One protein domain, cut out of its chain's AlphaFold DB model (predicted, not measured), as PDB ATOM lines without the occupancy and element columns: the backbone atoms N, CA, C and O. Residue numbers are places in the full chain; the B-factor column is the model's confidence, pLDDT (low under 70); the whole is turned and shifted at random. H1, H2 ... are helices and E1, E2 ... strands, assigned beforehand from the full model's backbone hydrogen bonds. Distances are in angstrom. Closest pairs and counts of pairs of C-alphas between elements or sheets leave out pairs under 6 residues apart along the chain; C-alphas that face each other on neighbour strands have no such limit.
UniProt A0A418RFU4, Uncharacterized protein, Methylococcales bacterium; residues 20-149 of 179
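AT A GLANCE: This is residues 20 to 149 of the 179 residues of an uncharacterized protein of Methylococcales bacterium (UniProt A0A418RFU4). You are looking at a strongly twisted sheet of seven strands, with the long strands E5 and E7 side by side through its middle, the helix H1 packed on one face and the smaller helix H2 on the opposite face. E1 and E2 share one side of E5, E6, E4 and E3 continue the sheet beyond E7, and a long loop, residues 111 to 132, leads from H2 to E7. The printed part has 130 residues with two named helices and seven named strands, which follow along the chain as E1 E2 E3 E4 E5 H1 E6 H2 E7, and its class is mixed, helices and strands. The sheet is branched: E4 and E6 are parallel, and the other neighbour pairs are antiparallel. The whole is compact, with a radius of gyration of the C-alphas of 14.4 A, and spans 41 by 31 by 29 A.

IN THESE COORDINATES: Find C-alpha 60 at (254.058, 158.609, 305.218); from there E5, residues 60 to 72, runs 35.0 A and bends by 62 degrees at residue 64. E7, residues 133 to 143, is 31.6 A long and ends at C-alpha 143, (249.254, 154.711, 304.936). E1, residues 21 to 27, begins at C-alpha 21, (222.757, 163.696, 310.094), and is 19.8 A long. Look next for E2 at residues 35 to 37, E3 at 40 to 46 with 18.3 A, E4 at 49 to 56, which bends by 96 degrees at residue 53, and E6 at 95 to 99. H1 is residues 81 to 90, 14.3 A, and H2 residues 102 to 110, 12.1 A.

HOW THE PARTS SIT: Begin at E5, whose pairing is staggered: E2 lies beside residues 60 to 62 and E1 beside 65 to 71 on one side, E7 on the other side. Look for N 24 and O 68 of E1 and E5 at 2.9 A, N 36 and O 61 of E2 and E5 at 2.9 A, and N 67 and O 138 of E5 and E7 at 2.8 A. E6 is the antiparallel neighbour of E7, with N 139 and O 97 within hydrogen-bond range at 2.8 A, and the parallel neighbour of E4, with N 52 and O 96 within hydrogen-bond range at 2.8 A. E3 and E4 form a hairpin, with N 42 and O 54 at 2.8 A. H1 is on the sheet; the C-alphas of Ala 88 and Val 140, the closest of H1 and E7, are 6.2 A apart. H2 is on the opposite face at a height over the sheet of 8.6 A, over none of the strands, but only just, as 2 of its C-alphas fall on E6. In H1 and H2 every O i to N i+4 pair is within hydrogen-bond range.

THE WHOLE: The two C-alphas farthest apart, those of Ser 131 and Gln 149, are 44.3 A apart. The printed part has no cut, and its long link is H2 to E7, 22 residues. The mean pLDDT of the printed part is 73.8; 50 residues are under 70, among them residues 101 to 107 and 109 to 133.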
ATOM      1  N   LEU A  20     218.595 163.745 309.588       59.97
ATOM      2  CA  LEU A  20     219.069 164.771 310.538       59.97
ATOM      3  C   LEU A  20     220.603 164.765 310.725       59.97
ATOM      4  O   LEU A  20     221.166 165.594 311.434       59.97
ATOM      5  N   VAL A  21     221.297 163.814 310.095       66.19
ATOM      6  CA  VAL A  21     222.757 163.696 310.094       66.19
ATOM      7  C   VAL A  21     223.204 163.473 308.659       66.19
ATOM      8  O   VAL A  21     222.761 162.521 308.012       66.19
ATOM      9  N   LYS A  22     224.090 164.337 308.160       77.06
ATOM     10  CA  LYS A  22     224.653 164.218 306.814       77.06
ATOM     11  C   LYS A  22     226.159 163.993 306.920       77.06
ATOM     12  O   LYS A  22     226.904 164.915 307.223       77.06
ATOM     13  N   THR A  23     226.587 162.762 306.651       84.81
ATOM     14  CA  THR A  23     228.003 162.381 306.549       84.81
ATOM     15  C   THR A  23     228.315 162.078 305.086       84.81
ATOM     16  O   THR A  23     227.886 161.053 304.552       84.81
ATOM     17  N   GLU A  24     229.026 162.981 304.419       85.50
ATOM     18  CA  GLU A  24     229.278 162.925 302.976       85.50
ATOM     19  C   GLU A  24     230.762 162.696 302.696       85.50
ATOM     20  O   GLU A  24     231.597 163.430 303.212       85.50
ATOM     21  N   TYR A  25     231.086 161.698 301.868       87.44
ATOM     22  CA  TYR A  25     232.446 161.464 301.384       87.44
ATOM     23  C   TYR A  25     232.657 162.126 300.023       87.44
ATOM     24  O   TYR A  25     231.814 162.003 299.133       87.44
ATOM     25  N   LYS A  26     233.810 162.767 299.848       87.75
ATOM     26  CA  LYS A  26     234.259 163.386 298.602       87.75
ATOM     27  C   LYS A  26     235.636 162.838 298.257       87.75
ATOM     28  O   LYS A  26     236.565 162.981 299.050       87.75
ATOM     29  N   SER A  27     235.754 162.208 297.090       85.31
ATOM     30  CA  SER A  27     237.043 161.721 296.593       85.31
ATOM     31  C   SER A  27     237.992 162.892 296.363       85.31
ATOM     32  O   SER A  27     237.565 163.953 295.902       85.31
ATOM     33  N   PHE A  28     239.266 162.715 296.698       82.44
ATOM     34  CA  PHE A  28     240.288 163.706 296.398       82.44
ATOM     35  C   PHE A  28     240.936 163.388 295.049       82.44
ATOM     36  O   PHE A  28     241.586 162.358 294.891       82.44
ATOM     37  N   GLU A  29     240.770 164.293 294.087       77.12
ATOM     38  CA  GLU A  29     241.383 164.214 292.760       77.12
ATOM     39  C   GLU A  29     242.442 165.317 292.631       77.12
ATOM     40  O   GLU A  29     242.166 166.430 292.189       77.12
ATOM     41  N   GLY A  30     243.658 165.025 293.097       64.75
ATOM     42  CA  GLY A  30     244.815 165.918 292.998       64.75
ATOM     43  C   GLY A  30     245.792 165.481 291.904       64.75
ATOM     44  O   GLY A  30     246.007 164.290 291.694       64.75
ATOM     45  N   SER A  31     246.419 166.443 291.220       54.00
ATOM     46  CA  SER A  31     247.399 166.191 290.147       54.00
ATOM     47  C   SER A  31     248.797 165.788 290.644       54.00
ATOM     48  O   SER A  31     249.606 165.294 289.861       54.00
ATOM     49  N   GLN A  32     249.102 165.976 291.933       56.75
ATOM     50  CA  GLN A  32     250.368 165.574 292.552       56.75
ATOM     51  C   GLN A  32     250.220 164.245 293.303       56.75
ATOM     52  O   GLN A  32     249.172 163.958 293.873       56.75
ATOM     53  N   SER A  33     251.304 163.460 293.377       56.47
ATOM     54  CA  SER A  33     251.344 162.149 294.049       56.47
ATOM     55  C   SER A  33     251.004 162.181 295.549       56.47
ATOM     56  O   SER A  33     250.851 161.119 296.152       56.47
ATOM     57  N   GLY A  34     250.849 163.374 296.145       67.94
ATOM     58  CA  GLY A  34     250.127 163.604 297.403       67.94
ATOM     59  C   GLY A  34     250.701 162.891 298.627       67.94
ATOM     60  O   GLY A  34     249.981 162.657 299.595       67.94
ATOM     61  N   ILE A  35     251.976 162.488 298.573       82.56
ATOM     62  CA  ILE A  35     252.641 161.797 299.677       82.56
ATOM     63  C   ILE A  35     253.044 162.826 300.729       82.56
ATOM     64  O   ILE A  35     253.914 163.663 300.492       82.56
ATOM     65  N   ILE A  36     252.459 162.707 301.916       84.69
ATOM     66  CA  ILE A  36     252.706 163.594 303.048       84.69
ATOM     67  C   ILE A  36     253.501 162.832 304.105       84.69
ATOM     68  O   ILE A  36     253.178 161.694 304.454       84.69
ATOM     69  N   GLN A  37     254.562 163.459 304.612       87.25
ATOM     70  CA  GLN A  37     255.295 162.983 305.781       87.25
ATOM     71  C   GLN A  37     254.684 163.612 307.027       87.25
ATOM     72  O   GLN A  37     254.916 164.794 307.289       87.25
ATOM     73  N   GLY A  38     253.940 162.823 307.799       84.94
ATOM     74  CA  GLY A  38     253.363 163.341 309.025       84.94
ATOM     75  C   GLY A  38     254.371 163.450 310.170       84.94
ATOM     76  O   GLY A  38     255.361 162.706 310.232       84.94
ATOM     77  N   LYS A  39     254.124 164.418 311.056       85.94
ATOM     78  CA  LYS A  39     254.997 164.802 312.178       85.94
ATOM     79  C   LYS A  39     254.628 164.182 313.529       85.94
ATOM     80  O   LYS A  39     255.415 164.293 314.463       85.94
ATOM     81  N   GLY A  40     253.477 163.523 313.641       82.94
ATOM     82  CA  GLY A  40     252.970 163.000 314.908       82.94
ATOM     83  C   GLY A  40     251.826 163.830 315.488       82.94
ATOM     84  O   GLY A  40     251.480 164.902 314.988       82.94
ATOM     85  N   GLY A  41     251.214 163.289 316.537       86.00
ATOM     86  CA  GLY A  41     249.994 163.824 317.117       86.00
ATOM     87  C   GLY A  41     249.350 162.866 318.113       86.00
ATOM     88  O   GLY A  41     249.940 161.850 318.492       86.00
ATOM     89  N   SER A  42     248.120 163.181 318.491       87.62
ATOM     90  CA  SER A  42     247.269 162.361 319.344       87.62
ATOM     91  C   SER A  42     246.192 161.691 318.502       87.62
ATOM     92  O   SER A  42     245.499 162.340 317.714       87.62
ATOM     93  N   LYS A  43     246.027 160.380 318.695       90.94
ATOM     94  CA  LYS A  43     244.958 159.607 318.065       90.94
ATOM     95  C   LYS A  43     244.091 158.892 319.085       90.94
ATOM     96  O   LYS A  43     244.554 158.514 320.159       90.94
ATOM     97  N   VAL A  44     242.863 158.619 318.678       92.06
ATOM     98  CA  VAL A  44     242.013 157.593 319.276       92.06
ATOM     99  C   VAL A  44     241.816 156.459 318.276       92.06
ATOM    100  O   VAL A  44     241.958 156.658 317.070       92.06
ATOM    101  N   VAL A  45     241.475 155.271 318.764       93.38
ATOM    102  CA  VAL A  45     241.131 154.129 317.910       93.38
ATOM    103  C   VAL A  45     239.659 153.811 318.109       93.38
ATOM    104  O   VAL A  45     239.230 153.564 319.235       93.38
ATOM    105  N   ILE A  46     238.884 153.832 317.027       91.12
ATOM    106  CA  ILE A  46     237.449 153.526 317.040       91.12
ATOM    107  C   ILE A  46     237.171 152.530 315.930       91.12
ATOM    108  O   ILE A  46     237.575 152.738 314.788       91.12
ATOM    109  N   ASP A  47     236.518 151.421 316.280       91.25
ATOM    110  CA  ASP A  47     236.253 150.304 315.373       91.25
ATOM    111  C   ASP A  47     237.520 149.877 314.600       91.25
ATOM    112  O   ASP A  47     237.483 149.665 313.391       91.25
ATOM    113  N   SER A  48     238.668 149.789 315.279       92.38
ATOM    114  CA  SER A  48     239.974 149.443 314.687       92.38
ATOM    115  C   SER A  48     240.502 150.413 313.619       92.38
ATOM    116  O   SER A  48     241.399 150.046 312.864       92.38
ATOM    117  N   MET A  49     239.979 151.638 313.547       93.81
ATOM    118  CA  MET A  49     240.537 152.702 312.717       93.81
ATOM    119  C   MET A  49     241.097 153.829 313.580       93.81
ATOM    120  O   MET A  49     240.478 154.258 314.555       93.81
ATOM    121  N   ASP A  50     242.275 154.310 313.192       94.69
ATOM    122  CA  ASP A  50     242.913 155.461 313.815       94.69
ATOM    123  C   ASP A  50     242.188 156.750 313.417       94.69
ATOM    124  O   ASP A  50     241.994 157.025 312.230       94.69
ATOM    125  N   ILE A  51     241.847 157.570 314.406       93.25
ATOM    126  CA  ILE A  51     241.368 158.938 314.219       93.25
ATOM    127  C   ILE A  51     242.356 159.868 314.912       93.25
ATOM    128  O   ILE A  51     242.445 159.886 316.139       93.25
ATOM    129  N   TRP A  52     243.103 160.630 314.122       92.44
ATOM    130  CA  TRP A  52     244.019 161.661 314.594       92.44
ATOM    131  C   TRP A  52     243.204 162.909 314.915       92.44
ATOM    132  O   TRP A  52     242.793 163.636 314.011       92.44
ATOM    133  N   ASP A  53     242.908 163.090 316.204       85.69
ATOM    134  CA  ASP A  53     242.143 164.232 316.706       85.69
ATOM    135  C   ASP A  53     243.018 165.493 316.721       85.69
ATOM    136  O   ASP A  53     242.510 166.563 316.412       85.69
ATOM    137  N   ASP A  54     244.324 165.363 316.991       83.81
ATOM    138  CA  ASP A  54     245.280 166.473 316.972       83.81
ATOM    139  C   ASP A  54     246.574 166.056 316.278       83.81
ATOM    140  O   ASP A  54     247.256 165.136 316.723       83.81
ATOM    141  N   GLY A  55     246.951 166.751 315.208       84.56
ATOM    142  CA  GLY A  55     248.157 166.439 314.445       84.56
ATOM    143  C   GLY A  55     247.909 165.415 313.341       84.56
ATOM    144  O   GLY A  55     246.841 165.363 312.732       84.56
ATOM    145  N   GLU A  56     248.935 164.628 313.035       87.88
ATOM    146  CA  GLU A  56     248.940 163.716 311.891       87.88
ATOM    147  C   GLU A  56     249.763 162.458 312.200       87.88
ATOM    148  O   GLU A  56     250.644 162.489 313.064       87.88
ATOM    149  N   PRO A  57     249.520 161.336 311.506       89.69
ATOM    150  CA  PRO A  57     250.267 160.117 311.761       89.69
ATOM    151  C   PRO A  57     251.777 160.320 311.582       89.69
ATOM    152  O   PRO A  57     252.181 160.879 310.566       89.69
ATOM    153  N   PRO A  58     252.645 159.815 312.478       90.19
ATOM    154  CA  PRO A  58     254.100 159.964 312.372       90.19
ATOM    155  C   PRO A  58     254.706 159.016 311.314       90.19
ATOM    156  O   PRO A  58     255.650 158.270 311.574       90.19
ATOM    157  N   ARG A  59     254.122 158.973 310.114       88.88
ATOM    158  CA  ARG A  59     254.511 158.122 308.979       88.88
ATOM    159  C   ARG A  59     254.052 158.751 307.666       88.88
ATOM    160  O   ARG A  59     253.287 159.710 307.657       88.88
ATOM    161  N   LYS A  60     254.511 158.189 306.547       90.25
ATOM    162  CA  LYS A  60     254.058 158.609 305.218       90.25
ATOM    163  C   LYS A  60     252.631 158.140 304.956       90.25
ATOM    164  O   LYS A  60     252.323 156.958 305.152       90.25
ATOM    165  N   PHE A  61     251.799 159.045 304.467       89.50
ATOM    166  CA  PHE A  61     250.427 158.762 304.064       89.50
ATOM    167  C   PHE A  61     250.066 159.522 302.785       89.50
ATOM    168  O   PHE A  61     250.783 160.432 302.369       89.50
ATOM    169  N   LYS A  62     248.959 159.127 302.161       88.50
ATOM    170  CA  LYS A  62     248.300 159.866 301.082       88.50
ATOM    171  C   LYS A  62     246.872 160.195 301.490       88.50
ATOM    172  O   LYS A  62     246.231 159.377 302.149       88.50
ATOM    173  N   VAL A  63     246.368 161.351 301.077       88.06
ATOM    174  CA  VAL A  63     244.942 161.679 301.206       88.06
ATOM    175  C   VAL A  63     244.191 161.033 300.048       88.06
ATOM    176  O   VAL A  63     244.596 161.173 298.897       88.06
ATOM    177  N   VAL A  64     243.115 160.312 300.352       88.00
ATOM    178  CA  VAL A  64     242.243 159.684 299.340       88.00
ATOM    179  C   VAL A  64     240.909 160.409 299.190       88.00
ATOM    180  O   VAL A  64     240.265 160.318 298.148       88.00
ATOM    181  N   GLY A  65     240.510 161.180 300.199       87.12
ATOM    182  CA  GLY A  65     239.279 161.952 300.169       87.12
ATOM    183  C   GLY A  65     239.024 162.690 301.468       87.12
ATOM    184  O   GLY A  65     239.858 162.712 302.373       87.12
ATOM    185  N   PHE A  66     237.842 163.284 301.561       88.69
ATOM    186  CA  PHE A  66     237.393 164.050 302.714       88.69
ATOM    187  C   PHE A  66     235.978 163.638 303.102       88.69
ATOM    188  O   PHE A  66     235.160 163.328 302.238       88.69
ATOM    189  N   ILE A  67     235.688 163.649 304.400       88.75
ATOM    190  CA  ILE A  67     234.346 163.458 304.942       88.75
ATOM    191  C   ILE A  67     233.881 164.760 305.587       88.75
ATOM    192  O   ILE A  67     234.546 165.281 306.485       88.75
ATOM    193  N   ASP A  68     232.716 165.235 305.158       87.06
ATOM    194  CA  ASP A  68     231.983 166.328 305.789       87.06
ATOM    195  C   ASP A  68     230.914 165.718 306.704       87.06
ATOM    196  O   ASP A  68     229.972 165.084 306.227       87.06
ATOM    197  N   ASP A  69     231.071 165.877 308.019       83.69
ATOM    198  CA  ASP A  69     230.095 165.463 309.031       83.69
ATOM    199  C   ASP A  69     229.306 166.690 309.494       83.69
ATOM    200  O   ASP A  69     229.817 167.527 310.239       83.69
ATOM    201  N   ILE A  70     228.072 166.812 309.003       79.69
ATOM    202  CA  ILE A  70     227.167 167.929 309.273       79.69
ATOM    203  C   ILE A  70     226.072 167.440 310.218       79.69
ATOM    204  O   ILE A  70     225.344 166.489 309.903       79.69
ATOM    205  N   ARG A  71     225.943 168.105 311.366       74.75
ATOM    206  CA  ARG A  71     224.908 167.827 312.368       74.75
ATOM    207  C   ARG A  71     224.169 169.092 312.765       74.75
ATOM    208  O   ARG A  71     224.790 170.143 312.906       74.75
ATOM    209  N   ASP A  72     222.866 168.966 312.985       70.19
ATOM    210  CA  ASP A  72     222.051 170.055 313.519       70.19
ATOM    211  C   ASP A  72     222.341 170.238 315.021       70.19
ATOM    212  O   ASP A  72     222.497 169.267 315.766       70.19
ATOM    213  N   THR A  73     222.433 171.483 315.483       64.69
ATOM    214  CA  THR A  73     222.840 171.830 316.861       64.69
ATOM    215  C   THR A  73     221.757 171.555 317.920       64.69
ATOM    216  O   THR A  73     222.038 171.642 319.115       64.69
ATOM    217  N   GLY A  74     220.534 171.199 317.502       56.22
ATOM    218  CA  GLY A  74     219.333 171.176 318.349       56.22
ATOM    219  C   GLY A  74     218.928 169.838 318.987       56.22
ATOM    220  O   GLY A  74     218.137 169.850 319.927       56.22
ATOM    221  N   LEU A  75     219.446 168.686 318.541       48.19
ATOM    222  CA  LEU A  75     219.095 167.376 319.112       48.19
ATOM    223  C   LEU A  75     220.368 166.603 319.460       48.19
ATOM    224  O   LEU A  75     221.139 166.290 318.563       48.19
ATOM    225  N   LEU A  76     220.569 166.337 320.759       49.50
ATOM    226  CA  LEU A  76     221.570 165.443 321.366       49.50
ATOM    227  C   LEU A  76     222.806 165.189 320.488       49.50
ATOM    228  O   LEU A  76     222.777 164.332 319.608       49.50
ATOM    229  N   GLN A  77     223.903 165.900 320.778       50.53
ATOM    230  CA  GLN A  77     225.212 165.791 320.118       50.53
ATOM    231  C   GLN A  77     225.881 164.416 320.322       50.53
ATOM    232  O   GLN A  77     227.005 164.308 320.810       50.53
ATOM    233  N   ILE A  78     225.209 163.327 319.964       52.94
ATOM    234  CA  ILE A  78     225.793 161.996 319.945       52.94
ATOM    235  C   ILE A  78     226.639 161.951 318.681       52.94
ATOM    236  O   ILE A  78     226.181 161.615 317.587       52.94
ATOM    237  N   THR A  79     227.899 162.353 318.824       56.66
ATOM    238  CA  THR A  79     228.898 162.174 317.784       56.66
ATOM    239  C   THR A  79     229.099 160.677 317.578       56.66
ATOM    240  O   THR A  79     229.901 160.055 318.274       56.66
ATOM    241  N   SER A  80     228.376 160.062 316.641       70.31
ATOM    242  CA  SER A  80     228.683 158.688 316.244       70.31
ATOM    243  C   SER A  80     229.934 158.729 315.373       70.31
ATOM    244  O   SER A  80     229.867 158.731 314.143       70.31
ATOM    245  N   ARG A  81     231.103 158.801 316.024       81.56
ATOM    246  CA  ARG A  81     232.410 158.637 315.368       81.56
ATOM    247  C   ARG A  81     232.442 157.325 314.568       81.56
ATOM    248  O   ARG A  81     233.067 157.280 313.514       81.56
ATOM    249  N   SER A  82     231.664 156.320 314.979       86.62
ATOM    250  CA  SER A  82     231.427 155.081 314.233       86.62
ATOM    251  C   SER A  82     230.806 155.285 312.846       86.62
ATOM    252  O   SER A  82     231.186 154.579 311.920       86.62
ATOM    253  N   ASN A  83     229.913 156.261 312.633       87.56
ATOM    254  CA  ASN A  83     229.356 156.527 311.293       87.56
ATOM    255  C   ASN A  83     230.427 157.060 310.333       87.56
ATOM    256  O   ASN A  83     230.487 156.662 309.170       87.56
ATOM    257  N   ILE A  84     231.289 157.941 310.842       90.19
ATOM    258  CA  ILE A  84     232.407 158.521 310.092       90.19
ATOM    259  C   ILE A  84     233.425 157.422 309.780       90.19
ATOM    260  O   ILE A  84     233.856 157.283 308.638       90.19
ATOM    261  N   VAL A  85     233.740 156.586 310.772       92.56
ATOM    262  CA  VAL A  85     234.612 155.419 310.607       92.56
ATOM    263  C   VAL A  85     234.051 154.446 309.578       92.56
ATOM    264  O   VAL A  85     234.770 154.026 308.673       92.56
ATOM    265  N   LYS A  86     232.763 154.114 309.656       92.50
ATOM    266  CA  LYS A  86     232.102 153.254 308.674       92.50
ATOM    267  C   LYS A  86     232.256 153.820 307.263       92.50
ATOM    268  O   LYS A  86     232.681 153.095 306.370       92.50
ATOM    269  N   LYS A  87     231.984 155.116 307.078       92.69
ATOM    270  CA  LYS A  87     232.115 155.779 305.775       92.69
ATOM    271  C   LYS A  87     233.555 155.752 305.257       92.69
ATOM    272  O   LYS A  87     233.774 155.442 304.095       92.69
ATOM    273  N   ALA A  88     234.534 156.017 306.113       93.56
ATOM    274  CA  ALA A  88     235.943 155.981 305.736       93.56
ATOM    275  C   ALA A  88     236.417 154.572 305.336       93.56
ATOM    276  O   ALA A  88     237.144 154.434 304.353       93.56
ATOM    277  N   LYS A  89     235.943 153.524 306.024       93.81
ATOM    278  CA  LYS A  89     236.191 152.127 305.630       93.81
ATOM    279  C   LYS A  89     235.550 151.779 304.288       93.81
ATOM    280  O   LYS A  89     236.202 151.152 303.461       93.81
ATOM    281  N   GLU A  90     234.301 152.194 304.061       93.88
ATOM    282  CA  GLU A  90     233.608 152.024 302.769       93.88
ATOM    283  C   GLU A  90     234.390 152.673 301.612       93.88
ATOM    284  O   GLU A  90     234.374 152.162 300.497       93.88
ATOM    285  N   SER A  91     235.113 153.760 301.890       90.12
ATOM    286  CA  SER A  91     235.969 154.470 300.932       90.12
ATOM    287  C   SER A  91     237.392 153.903 300.797       90.12
ATOM    288  O   SER A  91     238.184 154.455 300.036       90.12
ATOM    289  N   GLY A  92     237.746 152.831 301.516       90.50
ATOM    290  CA  GLY A  92     239.079 152.215 301.458       90.50
ATOM    291  C   GLY A  92     240.183 152.990 302.191       90.50
ATOM    292  O   GLY A  92     241.356 152.853 301.833       90.50
ATOM    293  N   GLY A  93     239.806 153.813 303.175       91.62
ATOM    294  CA  GLY A  93     240.719 154.541 304.054       91.62
ATOM    295  C   GLY A  93     241.300 153.678 305.174       91.62
ATOM    296  O   GLY A  93     240.599 152.841 305.740       91.62
ATOM    297  N   ASP A  94     242.553 153.939 305.544       93.94
ATOM    298  CA  ASP A  94     243.225 153.290 306.681       93.94
ATOM    299  C   ASP A  94     243.064 154.077 307.991       93.94
ATOM    300  O   ASP A  94     243.142 153.512 309.086       93.94
ATOM    301  N   ALA A  95     242.915 155.401 307.890       94.25
ATOM    302  CA  ALA A  95     242.801 156.299 309.031       94.25
ATOM    303  C   ALA A  95     242.099 157.614 308.669       94.25
ATOM    304  O   ALA A  95     241.905 157.952 307.496       94.25
ATOM    305  N   LEU A  96     241.746 158.368 309.709       92.94
ATOM    306  CA  LEU A  96     241.135 159.688 309.627       92.94
ATOM    307  C   LEU A  96     242.020 160.736 310.297       92.94
ATOM    308  O   LEU A  96     242.578 160.484 311.362       92.94
ATOM    309  N   ILE A  97     242.098 161.929 309.711       91.44
ATOM    310  CA  ILE A  97     242.664 163.125 310.352       91.44
ATOM    311  C   ILE A  97     241.541 164.140 310.512       91.44
ATOM    312  O   ILE A  97     240.925 164.534 309.520       91.44
ATOM    313  N   LYS A  98     241.260 164.568 311.742       89.69
ATOM    314  CA  LYS A  98     240.296 165.636 312.003       89.69
ATOM    315  C   LYS A  98     240.902 166.981 311.599       89.69
ATOM    316  O   LYS A  98     242.038 167.284 311.954       89.69
ATOM    317  N   LEU A  99     240.146 167.777 310.848       84.38
ATOM    318  CA  LEU A  99     240.556 169.110 310.417       84.38
ATOM    319  C   LEU A  99     239.860 170.160 311.281       84.38
ATOM    320  O   LEU A  99     238.637 170.139 311.434       84.38
ATOM    321  N   HIS A 100     240.647 171.076 311.833       76.81
ATOM    322  CA  HIS A 100     240.199 172.129 312.746       76.81
ATOM    323  C   HIS A 100     240.088 173.496 312.073       76.81
ATOM    324  O   HIS A 100     239.309 174.330 312.530       76.81
ATOM    325  N   THR A 101     240.850 173.742 311.002       68.56
ATOM    326  CA  THR A 101     240.858 175.031 310.292       68.56
ATOM    327  C   THR A 101     240.831 174.866 308.772       68.56
ATOM    328  O   THR A 101     241.274 173.858 308.219       68.56
ATOM    329  N   GLN A 102     240.369 175.909 308.077       65.75
ATOM    330  CA  GLN A 102     240.427 175.984 306.612       65.75
ATOM    331  C   GLN A 102     241.868 175.954 306.087       65.75
ATOM    332  O   GLN A 102     242.135 175.302 305.086       65.75
ATOM    333  N   SER A 103     242.819 176.559 306.806       63.16
ATOM    334  CA  SER A 103     244.237 176.512 306.435       63.16
ATOM    335  C   SER A 103     244.816 175.095 306.464       63.16
ATOM    336  O   SER A 103     245.687 174.778 305.658       63.16
ATOM    337  N   GLN A 104     244.322 174.211 307.342       67.44
ATOM    338  CA  GLN A 104     244.736 172.807 307.337       67.44
ATOM    339  C   GLN A 104     244.203 172.054 306.122       67.44
ATOM    340  O   GLN A 104     244.902 171.220 305.547       67.44
ATOM    341  N   LEU A 105     242.976 172.368 305.715       69.69
ATOM    342  CA  LEU A 105     242.370 171.817 304.514       69.69
ATOM    343  C   LEU A 105     243.102 172.292 303.248       69.69
ATOM    344  O   LEU A 105     243.444 171.474 302.400       69.69
ATOM    345  N   GLU A 106     243.387 173.590 303.142       68.69
ATOM    346  CA  GLU A 106     244.156 174.178 302.037       68.69
ATOM    347  C   GLU A 106     245.581 173.634 301.976       68.69
ATOM    348  O   GLU A 106     246.064 173.315 300.894       68.69
ATOM    349  N   SER A 107     246.225 173.463 303.134       66.50
ATOM    350  CA  SER A 107     247.511 172.780 303.234       66.50
ATOM    351  C   SER A 107     247.392 171.371 302.669       66.50
ATOM    352  O   SER A 107     248.138 171.069 301.759       66.50
ATOM    353  N   LEU A 108     246.422 170.544 303.069       70.56
ATOM    354  CA  LEU A 108     246.257 169.196 302.500       70.56
ATOM    355  C   LEU A 108     245.954 169.192 300.993       70.56
ATOM    356  O   LEU A 108     246.455 168.322 300.283       70.56
ATOM    357  N   TYR A 109     245.180 170.159 300.496       66.56
ATOM    358  CA  TYR A 109     244.907 170.312 299.064       66.56
ATOM    359  C   TYR A 109     246.141 170.739 298.263       66.56
ATOM    360  O   TYR A 109     246.372 170.223 297.171       66.56
ATOM    361  N   SER A 110     246.937 171.660 298.804       61.41
ATOM    362  CA  SER A 110     248.195 172.116 298.211       61.41
ATOM    363  C   SER A 110     249.334 171.120 298.443       61.41
ATOM    364  O   SER A 110     250.348 171.173 297.745       61.41
ATOM    365  N   ALA A 111     249.200 170.231 299.434       52.81
ATOM    366  CA  ALA A 111     250.286 169.422 299.951       52.81
ATOM    367  C   ALA A 111     250.471 168.087 299.228       52.81
ATOM    368  O   ALA A 111     250.511 167.013 299.828       52.81
ATOM    369  N   GLY A 112     250.951 168.207 298.000       51.03
ATOM    370  CA  GLY A 112     252.259 167.614 297.724       51.03
ATOM    371  C   GLY A 112     253.427 168.272 298.505       51.03
ATOM    372  O   GLY A 112     254.544 168.274 298.003       51.03
ATOM    373  N   GLY A 113     253.217 168.873 299.688       48.34
ATOM    374  CA  GLY A 113     254.164 169.747 300.389       48.34
ATOM    375  C   GLY A 113     253.549 170.625 301.503       48.34
ATOM    376  O   GLY A 113     252.608 171.367 301.271       48.34
ATOM    377  N   ALA A 114     254.175 170.582 302.687       40.53
ATOM    378  CA  ALA A 114     253.992 171.434 303.878       40.53
ATOM    379  C   ALA A 114     252.830 171.097 304.842       40.53
ATOM    380  O   ALA A 114     251.729 171.621 304.751       40.53
ATOM    381  N   SER A 115     253.173 170.259 305.829       48.16
ATOM    382  CA  SER A 115     252.426 169.891 307.045       48.16
ATOM    383  C   SER A 115     251.671 171.050 307.714       48.16
ATOM    384  O   SER A 115     252.248 172.081 308.065       48.16
ATOM    385  N   ALA A 116     250.384 170.799 307.951       43.59
ATOM    386  CA  ALA A 116     249.354 171.725 308.411       43.59
ATOM    387  C   ALA A 116     249.402 172.093 309.911       43.59
ATOM    388  O   ALA A 116     248.534 172.812 310.410       43.59
ATOM    389  N   TYR A 117     250.396 171.598 310.649       46.69
ATOM    390  CA  TYR A 117     250.509 171.811 312.089       46.69
ATOM    391  C   TYR A 117     251.785 172.595 312.409       46.69
ATOM    392  O   TYR A 117     252.882 172.039 312.521       46.69
ATOM    393  N   ALA A 118     251.636 173.914 312.556       36.56
ATOM    394  CA  ALA A 118     252.567 174.735 313.320       36.56
ATOM    395  C   ALA A 118     252.219 174.552 314.805       36.56
ATOM    396  O   ALA A 118     251.201 175.045 315.289       36.56
ATOM    397  N   TYR A 119     253.032 173.765 315.505       31.33
ATOM    398  CA  TYR A 119     252.911 173.528 316.940       31.33
ATOM    399  C   TYR A 119     253.011 174.877 317.674       31.33
ATOM    400  O   TYR A 119     254.054 175.524 317.610       31.33
ATOM    401  N   GLY A 120     251.928 175.327 318.322       30.88
ATOM    402  CA  GLY A 120     251.958 176.519 319.185       30.88
ATOM    403  C   GLY A 120     250.843 177.550 319.020       30.88
ATOM    404  O   GLY A 120     250.864 178.546 319.738       30.88
ATOM    405  N   VAL A 121     249.851 177.351 318.147       32.12
ATOM    406  CA  VAL A 121     248.700 178.266 318.096       32.12
ATOM    407  C   VAL A 121     247.467 177.584 318.681       32.12
ATOM    408  O   VAL A 121     246.867 176.715 318.055       32.12
ATOM    409  N   HIS A 122     247.068 177.999 319.886       31.61
ATOM    410  CA  HIS A 122     245.720 177.767 320.402       31.61
ATOM    411  C   HIS A 122     244.730 178.579 319.552       31.61
ATOM    412  O   HIS A 122     244.283 179.654 319.952       31.61
ATOM    413  N   VAL A 123     244.427 178.114 318.338       36.53
ATOM    414  CA  VAL A 123     243.386 178.728 317.513       36.53
ATOM    415  C   VAL A 123     242.060 178.145 317.962       36.53
ATOM    416  O   VAL A 123     241.844 176.937 317.901       36.53
ATOM    417  N   ARG A 124     241.175 179.024 318.438       37.12
ATOM    418  CA  ARG A 124     239.777 178.692 318.700       37.12
ATOM    419  C   ARG A 124     239.200 178.036 317.451       37.12
ATOM    420  O   ARG A 124     239.279 178.607 316.367       37.12
ATOM    421  N   THR A 125     238.650 176.842 317.629       40.97
ATOM    422  CA  THR A 125     237.898 176.097 316.621       40.97
ATOM    423  C   THR A 125     236.940 177.039 315.900       40.97
ATOM    424  O   THR A 125     235.969 177.496 316.495       40.97
ATOM    425  N   SER A 126     237.204 177.346 314.630       42.38
ATOM    426  CA  SER A 126     236.193 177.936 313.762       42.38
ATOM    427  C   SER A 126     235.389 176.779 313.180       42.38
ATOM    428  O   SER A 126     235.606 176.359 312.040       42.38
ATOM    429  N   SER A 127     234.487 176.214 313.983       46.53
ATOM    430  CA  SER A 127     233.293 175.599 313.416       46.53
ATOM    431  C   SER A 127     232.691 176.644 312.476       46.53
ATOM    432  O   SER A 127     232.535 177.805 312.852       46.53
ATOM    433  N   TYR A 128     232.433 176.278 311.220       42.34
ATOM    434  CA  TYR A 128     231.673 177.135 310.312       42.34
ATOM    435  C   TYR A 128     230.229 177.124 310.829       42.34
ATOM    436  O   TYR A 128     229.402 176.327 310.391       42.34
ATOM    437  N   GLU A 129     229.974 177.916 311.868       43.44
ATOM    438  CA  GLU A 129     228.679 178.059 312.521       43.44
ATOM    439  C   GLU A 129     227.794 178.904 311.612       43.44
ATOM    440  O   GLU A 129     227.666 180.117 311.749       43.44
ATOM    441  N   SER A 130     227.190 178.243 310.628       45.00
ATOM    442  CA  SER A 130     225.856 178.656 310.209       45.00
ATOM    443  C   SER A 130     224.931 178.279 311.362       45.00
ATOM    444  O   SER A 130     225.029 177.148 311.835       45.00
ATOM    445  N   SER A 131     224.109 179.213 311.845       55.72
ATOM    446  CA  SER A 131     223.490 179.253 313.189       55.72
ATOM    447  C   SER A 131     222.846 177.964 313.729       55.72
ATOM    448  O   SER A 131     222.673 177.853 314.938       55.72
ATOM    449  N   ASP A 132     222.559 176.977 312.880       60.94
ATOM    450  CA  ASP A 132     221.883 175.730 313.246       60.94
ATOM    451  C   ASP A 132     222.685 174.450 312.931       60.94
ATOM    452  O   ASP A 132     222.198 173.350 313.199       60.94
ATOM    453  N   LYS A 133     223.896 174.541 312.348       66.50
ATOM    454  CA  LYS A 133     224.657 173.373 311.857       66.50
ATOM    455  C   LYS A 133     226.128 173.390 312.250       66.50
ATOM    456  O   LYS A 133     226.885 174.276 311.864       66.50
ATOM    457  N   LEU A 134     226.562 172.324 312.918       73.06
ATOM    458  CA  LEU A 134     227.964 172.032 313.187       73.06
ATOM    459  C   LEU A 134     228.526 171.156 312.062       73.06
ATOM    460  O   LEU A 134     228.083 170.024 311.871       73.06
ATOM    461  N   THR A 135     229.523 171.666 311.340       76.62
ATOM    462  CA  THR A 135     230.259 170.893 310.328       76.62
ATOM    463  C   THR A 135     231.649 170.548 310.843       76.62
ATOM    464  O   THR A 135     232.431 171.444 311.153       76.62
ATOM    465  N   THR A 136     231.974 169.256 310.907       83.38
ATOM    466  CA  THR A 136     233.334 168.764 311.175       83.38
ATOM    467  C   THR A 136     233.888 168.095 309.924       83.38
ATOM    468  O   THR A 136     233.230 167.237 309.337       83.38
ATOM    469  N   LYS A 137     235.106 168.462 309.520       86.81
ATOM    470  CA  LYS A 137     235.796 167.862 308.373       86.81
ATOM    471  C   LYS A 137     236.827 166.836 308.819       86.81
ATOM    472  O   LYS A 137     237.567 167.066 309.773       86.81
ATOM    473  N   TYR A 138     236.919 165.744 308.071       89.56
ATOM    474  CA  TYR A 138     237.953 164.728 308.230       89.56
ATOM    475  C   TYR A 138     238.632 164.468 306.891       89.56
ATOM    476  O   TYR A 138     237.953 164.330 305.877       89.56
ATOM    477  N   ALA A 139     239.956 164.359 306.878       90.38
ATOM    478  CA  ALA A 139     240.678 163.781 305.754       90.38
ATOM    479  C   ALA A 139     240.727 162.260 305.918       90.38
ATOM    480  O   ALA A 139     241.076 161.759 306.988       90.38
ATOM    481  N   VAL A 140     240.384 161.534 304.860       91.94
ATOM    482  CA  VAL A 140     240.539 160.082 304.764       91.94
ATOM    483  C   VAL A 140     241.902 159.811 304.150       91.94
ATOM    484  O   VAL A 140     242.228 160.364 303.094       91.94
ATOM    485  N   ILE A 141     242.703 158.980 304.808       91.81
ATOM    486  CA  ILE A 141     244.083 158.731 304.397       91.81
ATOM    487  C   ILE A 141     244.380 157.244 304.258       91.81
ATOM    488  O   ILE A 141     243.817 156.417 304.976       91.81
ATOM    489  N   ASN A 142     245.345 156.934 303.394       92.62
ATOM    490  CA  ASN A 142     245.967 155.618 303.334       92.62
ATOM    491  C   ASN A 142     247.423 155.733 303.742       92.62
ATOM    492  O   ASN A 142     248.147 156.637 303.311       92.62
ATOM    493  N   TYR A 143     247.869 154.787 304.547       92.12
ATOM    494  CA  TYR A 143     249.254 154.711 304.936       92.12
ATOM    495  C   TYR A 143     250.103 154.097 303.825       92.12
ATOM    496  O   TYR A 143     249.708 153.138 303.170       92.12
ATOM    497  N   LEU A 144     251.312 154.623 303.640       88.38
ATOM    498  CA  LEU A 144     252.218 154.163 302.579       88.38
ATOM    499  C   LEU A 144     253.362 153.287 303.095       88.38
ATOM    500  O   LEU A 144     253.981 152.555 302.335       88.38
ATOM    501  N   VAL A 145     253.653 153.361 304.392       79.75
ATOM    502  CA  VAL A 145     254.683 152.561 305.072       79.75
ATOM    503  C   VAL A 145     254.034 151.954 306.293       79.75
ATOM    504  O   VAL A 145     253.372 152.716 306.985       79.75
ATOM    505  N   ALA A 146     254.197 150.655 306.569       63.88
ATOM    506  CA  ALA A 146     253.677 149.988 307.772       63.88
ATOM    507  C   ALA A 146     254.000 150.785 309.057       63.88
ATOM    508  O   ALA A 146     255.026 151.470 309.101       63.88
ATOM    509  N   PRO A 147     253.138 150.757 310.096       57.31
ATOM    510  CA  PRO A 147     253.449 151.459 311.333       57.31
ATOM    511  C   PRO A 147     254.772 150.913 311.873       57.31
ATOM    512  O   PRO A 147     254.949 149.694 311.930       57.31
ATOM    513  N   LYS A 148     255.691 151.797 312.291       50.81
ATOM    514  CA  LYS A 148     256.720 151.375 313.246       50.81
ATOM    515  C   LYS A 148     255.944 150.781 314.417       50.81
ATOM    516  O   LYS A 148     255.124 151.480 315.012       50.81
ATOM    517  N   GLN A 149     256.102 149.477 314.640       42.62
ATOM    518  CA  GLN A 149     255.525 148.816 315.803       42.62
ATOM    519  C   GLN A 149     255.903 149.652 317.032       42.62
ATOM    520  O   GLN A 149     257.035 150.148 317.061       42.62
TER     521      GLN A 149